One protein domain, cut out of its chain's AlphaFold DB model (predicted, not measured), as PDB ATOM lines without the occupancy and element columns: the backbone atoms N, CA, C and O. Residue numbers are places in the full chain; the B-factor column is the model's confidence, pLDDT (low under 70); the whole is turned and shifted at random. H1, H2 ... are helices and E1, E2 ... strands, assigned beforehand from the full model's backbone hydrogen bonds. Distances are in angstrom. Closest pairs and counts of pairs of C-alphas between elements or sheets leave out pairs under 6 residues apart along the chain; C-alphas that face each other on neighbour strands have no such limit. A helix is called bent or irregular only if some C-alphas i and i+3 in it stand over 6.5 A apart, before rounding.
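What this domain is: This is residues 4 to 125 of the 209 residues of an uncharacterized protein of Elizabethkingia anophelis (UniProt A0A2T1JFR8). A loose, winding chain runs between a small hairpin, E1 and E2, near one end of the longest axis and two packed helices near the other, H3 set across residues 75 to 83 of H2. The short helices H1 and H4 lie between these ends. The printed part has 122 residues, with E1, E2, H1, H2, H3, H4 in order, mostly helix, under half in named elements; radius of gyration of the C-alphas 18.3 A, spans 52 by 35 by 30 A.

How they stand to each other: E1, residues 4 to 7, and E2, residues 10 to 13, form an antiparallel hairpin; N 5 and O 12, 2.8 A apart, are within hydrogen-bond range. H1, residues 35 to 41, and H4, residues 109 to 115, touch no helix. H2, residues 66 to 85, touches H3, residues 92 to 99, about perpendicular at 89 degrees, with its residues 75 to 83 alone; the closest C-alphas, of Glu 79 and Ala 92, are 4.9 A apart. Every O i to N i+4 pair is within range in H2 and H3, but 1 of 3 in H1 and H4, where 2 of 4 O i to N i+3 pairs are.

Where its parts are: E1 begins at C-alpha 4 (-1.440, 8.599, 65.395). H2 measures 27.3 A from first to last C-alpha. H4, irregular with C-alphas 110 and 113 7.5 A apart, ends at C-alpha 115 (-4.160, 19.395, 27.522).

The domain as a whole: The printed part has no cut. The links E2 to H1 and H1 to H2 are long. The model's pLDDT is under 70 in residues 35 to 53, 100 to 103 and 119 to 124.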
ATOM      1  N   THR A   4      -1.135   7.163  65.417       85.50
ATOM      2  CA  THR A   4      -1.440   8.599  65.395       85.50
ATOM      3  C   THR A   4      -0.225   9.380  64.905       85.50
ATOM      4  O   THR A   4       0.879   9.186  65.411       85.50
ATOM      5  N   LEU A   5      -0.429  10.251  63.923       84.25
ATOM      6  CA  LEU A   5       0.544  11.204  63.402       84.25
ATOM      7  C   LEU A   5       0.016  12.618  63.630       84.25
ATOM      8  O   LEU A   5      -1.186  12.848  63.531       84.25
ATOM      9  N   THR A   6       0.900  13.566  63.916       82.31
ATOM     10  CA  THR A   6       0.518  14.976  64.049       82.31
ATOM     11  C   THR A   6       0.796  15.688  62.733       82.31
ATOM     12  O   THR A   6       1.944  15.723  62.292       82.31
ATOM     13  N   TYR A   7      -0.236  16.265  62.123       75.50
ATOM     14  CA  TYR A   7      -0.122  17.110  60.934       75.50
ATOM     15  C   TYR A   7      -0.749  18.472  61.241       75.50
ATOM     16  O   TYR A   7      -1.888  18.523  61.698       75.50
ATOM     17  N   GLU A   8       0.006  19.560  61.065       72.94
ATOM     18  CA  GLU A   8      -0.440  20.932  61.381       72.94
ATOM     19  C   GLU A   8      -1.105  21.063  62.770       72.94
ATOM     20  O   GLU A   8      -2.159  21.672  62.928       72.94
ATOM     21  N   ASN A   9      -0.495  20.453  63.795       76.94
ATOM     22  CA  ASN A   9      -0.988  20.383  65.182       76.94
ATOM     23  C   ASN A   9      -2.285  19.585  65.407       76.94
ATOM     24  O   ASN A   9      -2.770  19.529  66.537       76.94
ATOM     25  N   ASN A  10      -2.811  18.907  64.386       76.81
ATOM     26  CA  ASN A  10      -3.968  18.029  64.512       76.81
ATOM     27  C   ASN A  10      -3.528  16.555  64.579       76.81
ATOM     28  O   ASN A  10      -2.788  16.093  63.702       76.81
ATOM     29  N   PRO A  11      -3.960  15.790  65.599       82.69
ATOM     30  CA  PRO A  11      -3.698  14.359  65.661       82.69
ATOM     31  C   PRO A  11      -4.579  13.614  64.649       82.69
ATOM     32  O   PRO A  11      -5.806  13.678  64.709       82.69
ATOM     33  N   LEU A  12      -3.955  12.871  63.739       83.56
ATOM     34  CA  LEU A  12      -4.605  12.093  62.687       83.56
ATOM     35  C   LEU A  12      -4.238  10.616  62.812       83.56
ATOM     36  O   LEU A  12      -3.089  10.263  63.061       83.56
ATOM     37  N   VAL A  13      -5.219   9.734  62.631       87.31
ATOM     38  CA  VAL A  13      -5.013   8.283  62.707       87.31
ATOM     39  C   VAL A  13      -4.839   7.717  61.307       87.31
ATOM     40  O   VAL A  13      -5.665   7.940  60.426       87.31
ATOM     41  N   VAL A  14      -3.782   6.932  61.111       88.69
ATOM     42  CA  VAL A  14      -3.507   6.265  59.835       88.69
ATOM     43  C   VAL A  14      -4.517   5.133  59.610       88.69
ATOM     44  O   VAL A  14      -4.436   4.089  60.268       88.69
ATOM     45  N   THR A  15      -5.434   5.316  58.660       88.94
ATOM     46  CA  THR A  15      -6.507   4.359  58.324       88.94
ATOM     47  C   THR A  15      -6.149   3.397  57.193       88.94
ATOM     48  O   THR A  15      -6.604   2.257  57.213       88.94
ATOM     49  N   ALA A  16      -5.328   3.836  56.237       87.31
ATOM     50  CA  ALA A  16      -4.868   3.048  55.098       87.31
ATOM     51  C   ALA A  16      -3.425   3.430  54.726       87.31
ATOM     52  O   ALA A  16      -2.987   4.551  54.979       87.31
ATOM     53  N   VAL A  17      -2.673   2.477  54.175       89.06
ATOM     54  CA  VAL A  17      -1.390   2.706  53.492       89.06
ATOM     55  C   VAL A  17      -1.585   2.147  52.096       89.06
ATOM     56  O   VAL A  17      -2.083   1.032  51.948       89.06
ATOM     57  N   TYR A  18      -1.227   2.941  51.099       87.25
ATOM     58  CA  TYR A  18      -1.289   2.572  49.695       87.25
ATOM     59  C   TYR A  18       0.114   2.626  49.097       87.25
ATOM     60  O   TYR A  18       0.989   3.334  49.596       87.25
ATOM     61  N   GLU A  19       0.317   1.858  48.034       87.25
ATOM     62  CA  GLU A  19       1.489   1.981  47.175       87.25
ATOM     63  C   GLU A  19       1.102   2.859  45.984       87.25
ATOM     64  O   GLU A  19      -0.004   2.731  45.447       87.25
ATOM     65  N   LEU A  20       1.988   3.776  45.595       85.06
ATOM     66  CA  LEU A  20       1.777   4.565  44.388       85.06
ATOM     67  C   LEU A  20       1.875   3.662  43.146       85.06
ATOM     68  O   LEU A  20       2.625   2.680  43.156       85.06
ATOM     69  N   PRO A  21       1.145   3.981  42.062       82.38
ATOM     70  CA  PRO A  21       1.312   3.285  40.794       82.38
ATOM     71  C   PRO A  21       2.777   3.331  40.346       82.38
ATOM     72  O   PRO A  21       3.450   4.348  40.504       82.38
ATOM     73  N   LYS A  22       3.270   2.237  39.756       82.19
ATOM     74  CA  LYS A  22       4.629   2.196  39.184       82.19
ATOM     75  C   LYS A  22       4.754   3.028  37.908       82.19
ATOM     76  O   LYS A  22       5.860   3.408  37.533       82.19
ATOM     77  N   ASP A  23       3.627   3.277  37.250       81.19
ATOM     78  CA  ASP A  23       3.544   4.079  36.039       81.19
ATOM     79  C   ASP A  23       3.512   5.578  36.361       81.19
ATOM     80  O   ASP A  23       3.133   6.002  37.454       81.19
ATOM     81  N   ASN A  24       3.874   6.401  35.375       74.81
ATOM     82  CA  ASN A  24       3.833   7.854  35.505       74.81
ATOM     83  C   ASN A  24       2.392   8.340  35.725       74.81
ATOM     84  O   ASN A  24       1.576   8.326  34.806       74.81
ATOM     85  N   THR A  25       2.108   8.831  36.926       76.31
ATOM     86  CA  THR A  25       0.870   9.538  37.278       76.31
ATOM     87  C   THR A  25       1.190  10.994  37.607       76.31
ATOM     88  O   THR A  25       2.244  11.292  38.164       76.31
ATOM     89  N   GLU A  26       0.293  11.916  37.255       71.94
ATOM     90  CA  GLU A  26       0.384  13.324  37.677       71.94
ATOM     91  C   GLU A  26      -0.102  13.524  39.118       71.94
ATOM     92  O   GLU A  26       0.232  14.506  39.772       71.94
ATOM     93  N   ILE A  27      -0.896  12.581  39.627       76.81
ATOM     94  CA  ILE A  27      -1.485  12.630  40.961       76.81
ATOM     95  C   ILE A  27      -0.679  11.681  41.851       76.81
ATOM     96  O   ILE A  27      -0.898  10.471  41.828       76.81
ATOM     97  N   ASN A  28       0.263  12.249  42.614       80.75
ATOM     98  CA  ASN A  28       1.144  11.543  43.556       80.75
ATOM     99  C   ASN A  28       1.077  12.172  44.953       80.75
ATOM    100  O   ASN A  28       2.017  12.844  45.371       80.75
ATOM    101  N   PRO A  29      -0.045  12.029  45.671       84.12
ATOM    102  CA  PRO A  29      -0.142  12.546  47.023       84.12
ATOM    103  C   PRO A  29       0.750  11.725  47.956       84.12
ATOM    104  O   PRO A  29       0.687  10.494  47.947       84.12
ATOM    105  N   ASP A  30       1.515  12.406  48.807       82.56
ATOM    106  CA  ASP A  30       2.214  11.770  49.930       82.56
ATOM    107  C   ASP A  30       1.221  11.321  51.016       82.56
ATOM    108  O   ASP A  30       1.417  10.305  51.682       82.56
ATOM    109  N   PHE A  31       0.124  12.073  51.170       83.31
ATOM    110  CA  PHE A  31      -0.938  11.809  52.136       83.31
ATOM    111  C   PHE A  31      -2.312  12.122  51.541       83.31
ATOM    112  O   PHE A  31      -2.486  13.098  50.811       83.31
ATOM    113  N   LEU A  32      -3.308  11.315  51.908       84.81
ATOM    114  CA  LEU A  32      -4.710  11.531  51.565       84.81
ATOM    115  C   LEU A  32      -5.518  11.764  52.839       84.81
ATOM    116  O   LEU A  32      -5.472  10.958  53.769       84.81
ATOM    117  N   PHE A  33      -6.298  12.842  52.853       77.81
ATOM    118  CA  PHE A  33      -7.204  13.172  53.948       77.81
ATOM    119  C   PHE A  33      -8.650  13.076  53.482       77.81
ATOM    120  O   PHE A  33      -8.996  13.451  52.360       77.81
ATOM    121  N   LEU A  34      -9.525  12.602  54.367       76.00
ATOM    122  CA  LEU A  34     -10.957  12.687  54.116       76.00
ATOM    123  C   LEU A  34     -11.382  14.150  54.228       76.00
ATOM    124  O   LEU A  34     -11.180  14.778  55.267       76.00
ATOM    125  N   SER A  35     -12.021  14.668  53.176       67.31
ATOM    126  CA  SER A  35     -12.450  16.071  53.073       67.31
ATOM    127  C   SER A  35     -13.184  16.573  54.325       67.31
ATOM    128  O   SER A  35     -12.909  17.675  54.780       67.31
ATOM    129  N   LYS A  36     -14.020  15.747  54.972       66.06
ATOM    130  CA  LYS A  36     -14.739  16.126  56.202       66.06
ATOM    131  C   LYS A  36     -13.819  16.466  57.386       66.06
ATOM    132  O   LYS A  36     -14.195  17.268  58.231       66.06
ATOM    133  N   GLN A  37     -12.634  15.861  57.474       63.38
ATOM    134  CA  GLN A  37     -11.659  16.186  58.520       63.38
ATOM    135  C   GLN A  37     -10.979  17.533  58.248       63.38
ATOM    136  O   GLN A  37     -10.791  18.304  59.180       63.38
ATOM    137  N   TYR A  38     -10.702  17.841  56.977       64.25
ATOM    138  CA  TYR A  38     -10.113  19.116  56.556       64.25
ATOM    139  C   TYR A  38     -11.123  20.280  56.576       64.25
ATOM    140  O   TYR A  38     -10.810  21.385  57.013       64.25
ATOM    141  N   ALA A  39     -12.372  20.029  56.176       60.41
ATOM    142  CA  ALA A  39     -13.453  21.015  56.175       60.41
ATOM    143  C   ALA A  39     -13.855  21.477  57.586       60.41
ATOM    144  O   ALA A  39     -14.434  22.541  57.735       60.41
ATOM    145  N   ASN A  40     -13.550  20.691  58.625       58.31
ATOM    146  CA  ASN A  40     -13.742  21.109  60.016       58.31
ATOM    147  C   ASN A  40     -12.544  21.909  60.564       58.31
ATOM    148  O   ASN A  40     -12.702  22.637  61.542       58.31
ATOM    149  N   SER A  41     -11.345  21.747  59.984       56.50
ATOM    150  CA  SER A  41     -10.127  22.453  60.409       56.50
ATOM    151  C   SER A  41      -9.961  23.804  59.716       56.50
ATOM    152  O   SER A  41      -9.528  24.772  60.341       56.50
ATOM    153  N   VAL A  42     -10.346  23.899  58.444       56.66
ATOM    154  CA  VAL A  42     -10.579  25.184  57.787       56.66
ATOM    155  C   VAL A  42     -11.946  25.650  58.270       56.66
ATOM    156  O   VAL A  42     -12.891  24.876  58.215       56.66
ATOM    157  N   LYS A  43     -12.089  26.881  58.768       56.03
ATOM    158  CA  LYS A  43     -13.404  27.470  59.101       56.03
ATOM    159  C   LYS A  43     -14.221  27.746  57.828       56.03
ATOM    160  O   LYS A  43     -14.725  28.850  57.654       56.03
ATOM    161  N   ASP A  44     -14.279  26.787  56.915       56.22
ATOM    162  CA  ASP A  44     -15.145  26.812  55.758       56.22
ATOM    163  C   ASP A  44     -16.515  26.391  56.293       56.22
ATOM    164  O   ASP A  44     -16.692  25.227  56.670       56.22
ATOM    165  N   PRO A  45     -17.467  27.323  56.482       52.69
ATOM    166  CA  PRO A  45     -18.803  26.915  56.870       52.69
ATOM    167  C   PRO A  45     -19.256  25.967  55.764       52.69
ATOM    168  O   PRO A  45     -19.261  26.365  54.608       52.69
ATOM    169  N   GLY A  46     -19.586  24.712  56.083       55.12
ATOM    170  CA  GLY A  46     -19.928  23.671  55.097       55.12
ATOM    171  C   GLY A  46     -21.074  24.019  54.126       55.12
ATOM    172  O   GLY A  46     -21.411  23.210  53.268       55.12
ATOM    173  N   ASP A  47     -21.628  25.226  54.248       57.69
ATOM    174  CA  ASP A  47     -22.634  25.867  53.414       57.69
ATOM    175  C   ASP A  47     -22.069  26.946  52.458       57.69
ATOM    176  O   ASP A  47     -22.845  27.624  51.785       57.69
ATOM    177  N   ALA A  48     -20.743  27.115  52.345       58.97
ATOM    178  CA  ALA A  48     -20.079  28.013  51.388       58.97
ATOM    179  C   ALA A  48     -20.116  27.461  49.949       58.97
ATOM    180  O   ALA A  48     -19.107  27.287  49.260       58.97
ATOM    181  N   TRP A  49     -21.321  27.168  49.479       58.88
ATOM    182  CA  TRP A  49     -21.581  26.820  48.097       58.88
ATOM    183  C   TRP A  49     -21.129  27.967  47.177       58.88
ATOM    184  O   TRP A  49     -21.471  29.128  47.378       58.88
ATOM    185  N   GLY A  50     -20.308  27.639  46.177       58.16
ATOM    186  CA  GLY A  50     -19.607  28.618  45.335       58.16
ATOM    187  C   GLY A  50     -18.097  28.675  45.575       58.16
ATOM    188  O   GLY A  50     -17.388  29.294  44.780       58.16
ATOM    189  N   ASN A  51     -17.590  27.986  46.603       65.38
ATOM    190  CA  ASN A  51     -16.161  27.754  46.771       65.38
ATOM    191  C   ASN A  51     -15.617  26.899  45.605       65.38
ATOM    192  O   ASN A  51     -16.036  25.761  45.405       65.38
ATOM    193  N   ASN A  52     -14.669  27.451  44.838       67.94
ATOM    194  CA  ASN A  52     -13.990  26.770  43.726       67.94
ATOM    195  C   ASN A  52     -12.534  26.405  44.083       67.94
ATOM    196  O   ASN A  52     -11.697  26.251  43.198       67.94
ATOM    197  N   SER A  53     -12.211  26.298  45.377       69.25
ATOM    198  CA  SER A  53     -10.844  26.017  45.849       69.25
ATOM    199  C   SER A  53     -10.409  24.566  45.635       69.25
ATOM    200  O   SER A  53      -9.235  24.253  45.826       69.25
ATOM    201  N   TYR A  54     -11.321  23.684  45.219       72.94
ATOM    202  CA  TYR A  54     -11.060  22.257  45.042       72.94
ATOM    203  C   TYR A  54     -11.189  21.842  43.575       72.94
ATOM    204  O   TYR A  54     -12.182  22.146  42.914       72.94
ATOM    205  N   GLY A  55     -10.204  21.088  43.082       74.06
ATOM    206  CA  GLY A  55     -10.324  20.362  41.823       74.06
ATOM    207  C   GLY A  55     -11.340  19.220  41.945       74.06
ATOM    208  O   GLY A  55     -11.406  18.544  42.972       74.06
ATOM    209  N   CYS A  56     -12.135  18.993  40.899       77.50
ATOM    210  CA  CYS A  56     -13.165  17.954  40.880       77.50
ATOM    211  C   CYS A  56     -12.882  16.917  39.788       77.50
ATOM    212  O   CYS A  56     -12.569  17.276  38.651       77.50
ATOM    213  N   PHE A  57     -13.033  15.638  40.132       82.88
ATOM    214  CA  PHE A  57     -12.982  14.523  39.191       82.88
ATOM    215  C   PHE A  57     -14.376  13.931  39.030       82.88
ATOM    216  O   PHE A  57     -15.087  13.717  40.012       82.88
ATOM    217  N   PHE A  58     -14.743  13.622  37.789       85.12
ATOM    218  CA  PHE A  58     -16.018  12.999  37.472       85.12
ATOM    219  C   PHE A  58     -15.784  11.632  36.843       85.12
ATOM    220  O   PHE A  58     -15.026  11.506  35.882       85.12
ATOM    221  N   LEU A  59     -16.470  10.621  37.368       87.81
ATOM    222  CA  LEU A  59     -16.572   9.319  36.727       87.81
ATOM    223  C   LEU A  59     -17.897   9.263  35.970       87.81
ATOM    224  O   LEU A  59     -18.971   9.354  36.569       87.81
ATOM    225  N   PHE A  60     -17.818   9.158  34.649       87.25
ATOM    226  CA  PHE A  60     -18.995   9.022  33.799       87.25
ATOM    227  C   PHE A  60     -19.373   7.549  33.649       87.25
ATOM    228  O   PHE A  60     -18.525   6.668  33.762       87.25
ATOM    229  N   LYS A  61     -20.661   7.290  33.404       88.31
ATOM    230  CA  LYS A  61     -21.113   5.972  32.944       88.31
ATOM    231  C   LYS A  61     -20.611   5.734  31.521       88.31
ATOM    232  O   LYS A  61     -20.458   6.699  30.772       88.31
ATOM    233  N   ASP A  62     -20.420   4.473  31.152       82.75
ATOM    234  CA  ASP A  62     -19.827   4.080  29.865       82.75
ATOM    235  C   ASP A  62     -20.582   4.628  28.636       82.75
ATOM    236  O   ASP A  62     -19.985   4.853  27.587       82.75
ATOM    237  N   ASP A  63     -21.886   4.882  28.762       86.50
ATOM    238  CA  ASP A  63     -22.773   5.387  27.710       86.50
ATOM    239  C   ASP A  63     -23.007   6.910  27.757       86.50
ATOM    240  O   ASP A  63     -23.718   7.470  26.916       86.50
ATOM    241  N   ALA A  64     -22.430   7.614  28.732       86.00
ATOM    242  CA  ALA A  64     -22.686   9.033  28.923       86.00
ATOM    243  C   ALA A  64     -21.882   9.896  27.938       86.00
ATOM    244  O   ALA A  64     -20.652   9.891  27.909       86.00
ATOM    245  N   SER A  65     -22.581  10.734  27.169       87.31
ATOM    246  CA  SER A  65     -21.935  11.741  26.326       87.31
ATOM    247  C   SER A  65     -21.347  12.869  27.178       87.31
ATOM    248  O   SER A  65     -22.090  13.613  27.826       87.31
ATOM    249  N   THR A  66     -20.025  13.055  27.106       84.75
ATOM    250  CA  THR A  66     -19.297  14.152  27.769       84.75
ATOM    251  C   THR A  66     -19.933  15.510  27.512       84.75
ATOM    252  O   THR A  66     -20.065  16.313  28.428       84.75
ATOM    253  N   GLU A  67     -20.380  15.760  26.282       85.56
ATOM    254  CA  GLU A  67     -20.968  17.042  25.904       85.56
ATOM    255  C   GLU A  67     -22.355  17.254  26.529       85.56
ATOM    256  O   GLU A  67     -22.682  18.356  26.967       85.56
ATOM    257  N   VAL A  68     -23.165  16.197  26.632       88.00
ATOM    258  CA  VAL A  68     -24.469  16.268  27.310       88.00
ATOM    259  C   VAL A  68     -24.278  16.535  28.801       88.00
ATOM    260  O   VAL A  68     -24.946  17.410  29.356       88.00
ATOM    261  N   VAL A  69     -23.340  15.825  29.436       87.94
ATOM    262  CA  VAL A  69     -23.010  16.028  30.853       87.94
ATOM    263  C   VAL A  69     -22.473  17.438  31.080       87.94
ATOM    264  O   VAL A  69     -22.923  18.112  32.003       87.94
ATOM    265  N   ARG A  70     -21.588  17.926  30.202       85.75
ATOM    266  CA  ARG A  70     -21.013  19.277  30.282       85.75
ATOM    267  C   ARG A  70     -22.086  20.343  30.218       85.75
ATOM    268  O   ARG A  70     -22.141  21.192  31.100       85.75
ATOM    269  N   ARG A  71     -22.992  20.265  29.239       85.62
ATOM    270  CA  ARG A  71     -24.112  21.213  29.130       85.62
ATOM    271  C   ARG A  71     -24.986  21.219  30.377       85.62
ATOM    272  O   ARG A  71     -25.380  22.291  30.826       85.62
ATOM    273  N   LYS A  72     -25.272  20.043  30.942       87.50
ATOM    274  CA  LYS A  72     -26.065  19.932  32.168       87.50
ATOM    275  C   LYS A  72     -25.343  20.557  33.366       87.50
ATOM    276  O   LYS A  72     -25.927  21.378  34.054       87.50
ATOM    277  N   VAL A  73     -24.069  20.224  33.568       85.69
ATOM    278  CA  VAL A  73     -23.252  20.747  34.677       85.69
ATOM    279  C   VAL A  73     -23.092  22.263  34.579       85.69
ATOM    280  O   VAL A  73     -23.298  22.959  35.567       85.69
ATOM    281  N   VAL A  74     -22.785  22.787  33.388       83.81
ATOM    282  CA  VAL A  74     -22.724  24.235  33.138       83.81
ATOM    283  C   VAL A  74     -24.053  24.883  33.504       83.81
ATOM    284  O   VAL A  74     -24.069  25.837  34.273       83.81
ATOM    285  N   LYS A  75     -25.171  24.347  33.007       83.56
ATOM    286  CA  LYS A  75     -26.499  24.880  33.313       83.56
ATOM    287  C   LYS A  75     -26.764  24.906  34.822       83.56
ATOM    288  O   LYS A  75     -27.081  25.965  35.350       83.56
ATOM    289  N   ASP A  76     -26.578  23.784  35.513       84.94
ATOM    290  CA  ASP A  76     -26.886  23.654  36.942       84.94
ATOM    291  C   ASP A  76     -26.008  24.591  37.802       84.94
ATOM    292  O   ASP A  76     -26.506  25.260  38.711       84.94
ATOM    293  N   ILE A  77     -24.709  24.707  37.488       81.50
ATOM    294  CA  ILE A  77     -23.784  25.621  38.181       81.50
ATOM    295  C   ILE A  77     -24.178  27.082  37.947       81.50
ATOM    296  O   ILE A  77     -24.182  27.876  38.889       81.50
ATOM    297  N   PHE A  78     -24.497  27.463  36.709       81.50
ATOM    298  CA  PHE A  78     -24.852  28.844  36.383       81.50
ATOM    299  C   PHE A  78     -26.236  29.226  36.919       81.50
ATOM    300  O   PHE A  78     -26.397  30.342  37.399       81.50
ATOM    301  N   GLU A  79     -27.206  28.308  36.940       83.06
ATOM    302  CA  GLU A  79     -28.487  28.508  37.629       83.06
ATOM    303  C   GLU A  79     -28.293  28.735  39.129       83.06
ATOM    304  O   GLU A  79     -28.916  29.627  39.712       83.06
ATOM    305  N   TYR A  80     -27.417  27.949  39.761       81.31
ATOM    306  CA  TYR A  80     -27.068  28.127  41.165       81.31
ATOM    307  C   TYR A  80     -26.419  29.497  41.415       81.31
ATOM    308  O   TYR A  80     -26.864  30.256  42.278       81.31
ATOM    309  N   ARG A  81     -25.404  29.852  40.615       79.31
ATOM    310  CA  ARG A  81     -24.687  31.129  40.732       79.31
ATOM    311  C   ARG A  81     -25.589  32.332  40.462       79.31
ATOM    312  O   ARG A  81     -25.507  33.304  41.201       79.31
ATOM    313  N   ALA A  82     -26.485  32.256  39.480       82.56
ATOM    314  CA  ALA A  82     -27.452  33.315  39.198       82.56
ATOM    315  C   ALA A  82     -28.393  33.560  40.387       82.56
ATOM    316  O   ALA A  82     -28.661  34.706  40.734       82.56
ATOM    317  N   LYS A  83     -28.850  32.494  41.061       81.94
ATOM    318  CA  LYS A  83     -29.702  32.606  42.257       81.94
ATOM    319  C   LYS A  83     -28.967  33.179  43.468       81.94
ATOM    320  O   LYS A  83     -29.590  33.873  44.265       81.94
ATOM    321  N   MET A  84     -27.684  32.855  43.631       77.12
ATOM    322  CA  MET A  84     -26.914  33.222  44.824       77.12
ATOM    323  C   MET A  84     -26.184  34.566  44.694       77.12
ATOM    324  O   MET A  84     -26.096  35.309  45.668       77.12
ATOM    325  N   PHE A  85     -25.666  34.870  43.503       77.62
ATOM    326  CA  PHE A  85     -24.782  36.011  43.237       77.62
ATOM    327  C   PHE A  85     -25.315  36.971  42.166       77.62
ATOM    328  O   PHE A  85     -24.729  38.032  41.970       77.62
ATOM    329  N   GLY A  86     -26.375  36.605  41.442       75.56
ATOM    330  CA  GLY A  86     -26.999  37.482  40.455       75.56
ATOM    331  C   GLY A  86     -27.861  38.564  41.104       75.56
ATOM    332  O   GLY A  86     -28.369  38.404  42.217       75.56
ATOM    333  N   ASP A  87     -28.069  39.665  40.383       80.75
ATOM    334  CA  ASP A  87     -29.023  40.690  40.806       80.75
ATOM    335  C   ASP A  87     -30.428  40.091  40.954       80.75
ATOM    336  O   ASP A  87     -30.824  39.184  40.212       80.75
ATOM    337  N   LYS A  88     -31.219  40.617  41.897       75.12
ATOM    338  CA  LYS A  88     -32.589  40.138  42.143       75.12
ATOM    339  C   LYS A  88     -33.403  40.147  40.842       75.12
ATOM    340  O   LYS A  88     -33.690  41.206  40.294       75.12
ATOM    341  N   GLY A  89     -33.807  38.959  40.386       70.56
ATOM    342  CA  GLY A  89     -34.602  38.770  39.167       70.56
ATOM    343  C   GLY A  89     -33.794  38.499  37.892       70.56
ATOM    344  O   GLY A  89     -34.386  38.403  36.820       70.56
ATOM    345  N   MET A  90     -32.468  38.354  37.978       78.88
ATOM    346  CA  MET A  90     -31.647  37.920  36.847       78.88
ATOM    347  C   MET A  90     -31.925  36.445  36.514       78.88
ATOM    348  O   MET A  90     -31.847  35.578  37.383       78.88
ATOM    349  N   SER A  91     -32.260  36.157  35.251       80.75
ATOM    350  CA  SER A  91     -32.426  34.779  34.779       80.75
ATOM    351  C   SER A  91     -31.064  34.099  34.594       80.75
ATOM    352  O   SER A  91     -30.045  34.766  34.387       80.75
ATOM    353  N   ALA A  92     -31.040  32.767  34.649       77.56
ATOM    354  CA  ALA A  92     -29.813  31.997  34.465       77.56
ATOM    355  C   ALA A  92     -29.214  32.186  33.063       77.56
ATOM    356  O   ALA A  92     -27.996  32.202  32.914       77.56
ATOM    357  N   GLU A  93     -30.055  32.395  32.050       80.56
ATOM    358  CA  GLU A  93     -29.638  32.666  30.672       80.56
ATOM    359  C   GLU A  93     -28.910  34.008  30.570       80.56
ATOM    360  O   GLU A  93     -27.834  34.075  29.983       80.56
ATOM    361  N   LYS A  94     -29.446  35.061  31.202       83.00
ATOM    362  CA  LYS A  94     -28.799  36.380  31.233       83.00
ATOM    363  C   LYS A  94     -27.488  36.346  32.019       83.00
ATOM    364  O   LYS A  94     -26.515  36.984  31.633       83.00
ATOM    365  N   TYR A  95     -27.446  35.579  33.107       82.81
ATOM    366  CA  TYR A  95     -26.219  35.372  33.873       82.81
ATOM    367  C   TYR A  95     -25.166  34.602  33.051       82.81
ATOM    368  O   TYR A  95     -23.993  34.959  33.063       82.81
ATOM    369  N   LEU A  96     -25.574  33.589  32.281       79.88
ATOM    370  CA  LEU A  96     -24.698  32.858  31.361       79.88
ATOM    371  C   LEU A  96     -24.196  33.738  30.205       79.88
ATOM    372  O   LEU A  96     -23.064  33.572  29.777       79.88
ATOM    373  N   GLU A  97     -24.994  34.675  29.701       82.62
ATOM    374  CA  GLU A  97     -24.552  35.613  28.661       82.62
ATOM    375  C   GLU A  97     -23.504  36.604  29.187       82.62
ATOM    376  O   GLU A  97     -22.517  36.890  28.511       82.62
ATOM    377  N   LEU A  98     -23.692  37.101  30.414       82.62
ATOM    378  CA  LEU A  98     -22.782  38.064  31.037       82.62
ATOM    379  C   LEU A  98     -21.497  37.419  31.575       82.62
ATOM    380  O   LEU A  98     -20.445  38.058  31.569       82.62
ATOM    381  N   TYR A  99     -21.579  36.174  32.054       76.50
ATOM    382  CA  TYR A  99     -20.503  35.520  32.812       76.50
ATOM    383  C   TYR A  99     -20.093  34.136  32.283       76.50
ATOM    384  O   TYR A  99     -19.227  33.494  32.876       76.50
ATOM    385  N   GLY A 100     -20.727  33.612  31.232       65.94
ATOM    386  CA  GLY A 100     -20.598  32.208  30.830       65.94
ATOM    387  C   GLY A 100     -19.958  31.944  29.465       65.94
ATOM    388  O   GLY A 100     -19.698  32.868  28.701       65.94
ATOM    389  N   PRO A 101     -19.747  30.656  29.124       62.28
ATOM    390  CA  PRO A 101     -19.177  29.604  29.954       62.28
ATOM    391  C   PRO A 101     -17.714  29.393  29.530       62.28
ATOM    392  O   PRO A 101     -17.428  28.539  28.693       62.28
ATOM    393  N   ASN A 102     -16.783  30.165  30.089       60.88
ATOM    394  CA  ASN A 102     -15.362  30.015  29.748       60.88
ATOM    395  C   ASN A 102     -14.627  28.991  30.634       60.88
ATOM    396  O   ASN A 102     -13.515  28.587  30.299       60.88
ATOM    397  N   ASP A 103     -15.256  28.525  31.722       63.94
ATOM    398  CA  ASP A 103     -14.509  27.927  32.839       63.94
ATOM    399  C   ASP A 103     -14.785  26.434  33.100       63.94
ATOM    400  O   ASP A 103     -14.092  25.825  33.915       63.94
ATOM    401  N   VAL A 104     -15.788  25.816  32.459       74.62
ATOM    402  CA  VAL A 104     -16.213  24.433  32.786       74.62
ATOM    403  C   VAL A 104     -15.917  23.478  31.640       74.62
ATOM    404  O   VAL A 104     -16.813  23.050  30.911       74.62
ATOM    405  N   GLU A 105     -14.645  23.109  31.534       77.38
ATOM    406  CA  GLU A 105     -14.166  22.179  30.520       77.38
ATOM    407  C   GLU A 105     -13.758  20.846  31.136       77.38
ATOM    408  O   GLU A 105     -12.992  20.784  32.096       77.38
ATOM    409  N   PHE A 106     -14.249  19.760  30.541       82.75
ATOM    410  CA  PHE A 106     -13.835  18.416  30.912       82.75
ATOM    411  C   PHE A 106     -12.635  17.987  30.079       82.75
ATOM    412  O   PHE A 106     -12.729  17.818  28.862       82.75
ATOM    413  N   THR A 107     -11.512  17.770  30.755       83.00
ATOM    414  CA  THR A 107     -10.341  17.126  30.168       83.00
ATOM    415  C   THR A 107     -10.293  15.673  30.652       83.00
ATOM    416  O   THR A 107     -10.312  15.448  31.863       83.00
ATOM    417  N   PRO A 108     -10.231  14.681  29.743       85.38
ATOM    418  CA  PRO A 108      -9.963  13.292  30.105       85.38
ATOM    419  C   PRO A 108      -8.692  13.154  30.952       85.38
ATOM    420  O   PRO A 108      -7.709  13.862  30.717       85.38
ATOM    421  N   LEU A 109      -8.705  12.244  31.929       82.31
ATOM    422  CA  LEU A 109      -7.629  12.123  32.920       82.31
ATOM    423  C   LEU A 109      -6.263  11.805  32.283       82.31
ATOM    424  O   LEU A 109      -5.245  12.347  32.702       82.31
ATOM    425  N   ASP A 110      -6.248  11.004  31.220       81.94
ATOM    426  CA  ASP A 110      -5.062  10.642  30.430       81.94
ATOM    427  C   ASP A 110      -4.450  11.827  29.660       81.94
ATOM    428  O   ASP A 110      -3.265  11.817  29.330       81.94
ATOM    429  N   LYS A 111      -5.236  12.877  29.393       82.44
ATOM    430  CA  LYS A 111      -4.804  14.082  28.665       82.44
ATOM    431  C   LYS A 111      -4.519  15.275  29.569       82.44
ATOM    432  O   LYS A 111      -4.070  16.311  29.077       82.44
ATOM    433  N   MET A 112      -4.759  15.147  30.873       81.88
ATOM    434  CA  MET A 112      -4.673  16.248  31.831       81.88
ATOM    435  C   MET A 112      -3.298  16.936  31.806       81.88
ATOM    436  O   MET A 112      -3.235  18.153  31.701       81.88
ATOM    437  N   LYS A 113      -2.197  16.179  31.763       79.88
ATOM    438  CA  LYS A 113      -0.827  16.723  31.837       79.88
ATOM    439  C   LYS A 113      -0.513  17.842  30.830       79.88
ATOM    440  O   LYS A 113       0.139  18.822  31.172       79.88
ATOM    441  N   LEU A 114      -0.917  17.664  29.570       78.81
ATOM    442  CA  LEU A 114      -0.538  18.554  28.457       78.81
ATOM    443  C   LEU A 114      -1.726  19.284  27.826       78.81
ATOM    444  O   LEU A 114      -1.538  20.192  27.021       78.81
ATOM    445  N   HIS A 115      -2.949  18.861  28.136       78.31
ATOM    446  CA  HIS A 115      -4.160  19.395  27.522       78.31
ATOM    447  C   HIS A 115      -5.223  19.792  28.553       78.31
ATOM    448  O   HIS A 115      -6.358  20.085  28.163       78.31
ATOM    449  N   ALA A 116      -4.899  19.804  29.854       77.88
ATOM    450  CA  ALA A 116      -5.779  20.402  30.850       77.88
ATOM    451  C   ALA A 116      -6.016  21.869  30.503       77.88
ATOM    452  O   ALA A 116      -5.087  22.667  30.398       77.88
ATOM    453  N   LYS A 117      -7.291  22.209  30.324       73.69
ATOM    454  CA  LYS A 117      -7.734  23.598  30.191       73.69
ATOM    455  C   LYS A 117      -8.060  24.221  31.549       73.69
ATOM    456  O   LYS A 117      -8.062  25.438  31.677       73.69
ATOM    457  N   ALA A 118      -8.340  23.390  32.555       70.94
ATOM    458  CA  ALA A 118      -8.634  23.834  33.909       70.94
ATOM    459  C   ALA A 118      -7.353  24.278  34.630       70.94
ATOM    460  O   ALA A 118      -6.392  23.516  34.732       70.94
ATOM    461  N   SER A 119      -7.368  25.491  35.188       66.25
ATOM    462  CA  SER A 119      -6.202  26.102  35.845       66.25
ATOM    463  C   SER A 119      -5.710  25.349  37.089       66.25
ATOM    464  O   SER A 119      -4.550  25.506  37.461       66.25
ATOM    465  N   TRP A 120      -6.564  24.559  37.750       67.19
ATOM    466  CA  TRP A 120      -6.248  23.926  39.039       67.19
ATOM    467  C   TRP A 120      -5.218  22.794  38.920       67.19
ATOM    468  O   TRP A 120      -4.414  22.589  39.822       67.19
ATOM    469  N   PHE A 121      -5.211  22.078  37.793       66.31
ATOM    470  CA  PHE A 121      -4.359  20.900  37.596       66.31
ATOM    471  C   PHE A 121      -3.042  21.204  36.872       66.31
ATOM    472  O   PHE A 121      -2.328  20.279  36.497       66.31
ATOM    473  N   GLY A 122      -2.710  22.489  36.702       62.78
ATOM    474  CA  GLY A 122      -1.548  22.924  35.935       62.78
ATOM    475  C   GLY A 122      -1.771  22.750  34.432       62.78
ATOM    476  O   GLY A 122      -2.021  21.660  33.927       62.78
ATOM    477  N   GLY A 123      -1.690  23.850  33.691       61.12
ATOM    478  CA  GLY A 123      -1.738  23.817  32.234       61.12
ATOM    479  C   GLY A 123      -0.334  23.622  31.690       61.12
ATOM    480  O   GLY A 123       0.393  24.599  31.523       61.12
ATOM    481  N   GLY A 124       0.067  22.382  31.405       64.69
ATOM    482  CA  GLY A 124       1.199  22.172  30.511       64.69
ATOM    483  C   GLY A 124       0.877  22.850  29.181       64.69
ATOM    484  O   GLY A 124       0.011  22.377  28.450       64.69
ATOM    485  N   ASP A 125       1.517  23.983  28.878       75.88
ATOM    486  CA  ASP A 125       1.253  24.698  27.632       75.88
ATOM    487  C   ASP A 125       1.923  23.946  26.479       75.88
ATOM    488  O   ASP A 125       3.075  24.179  26.102       75.88
TER     489      ASP A 125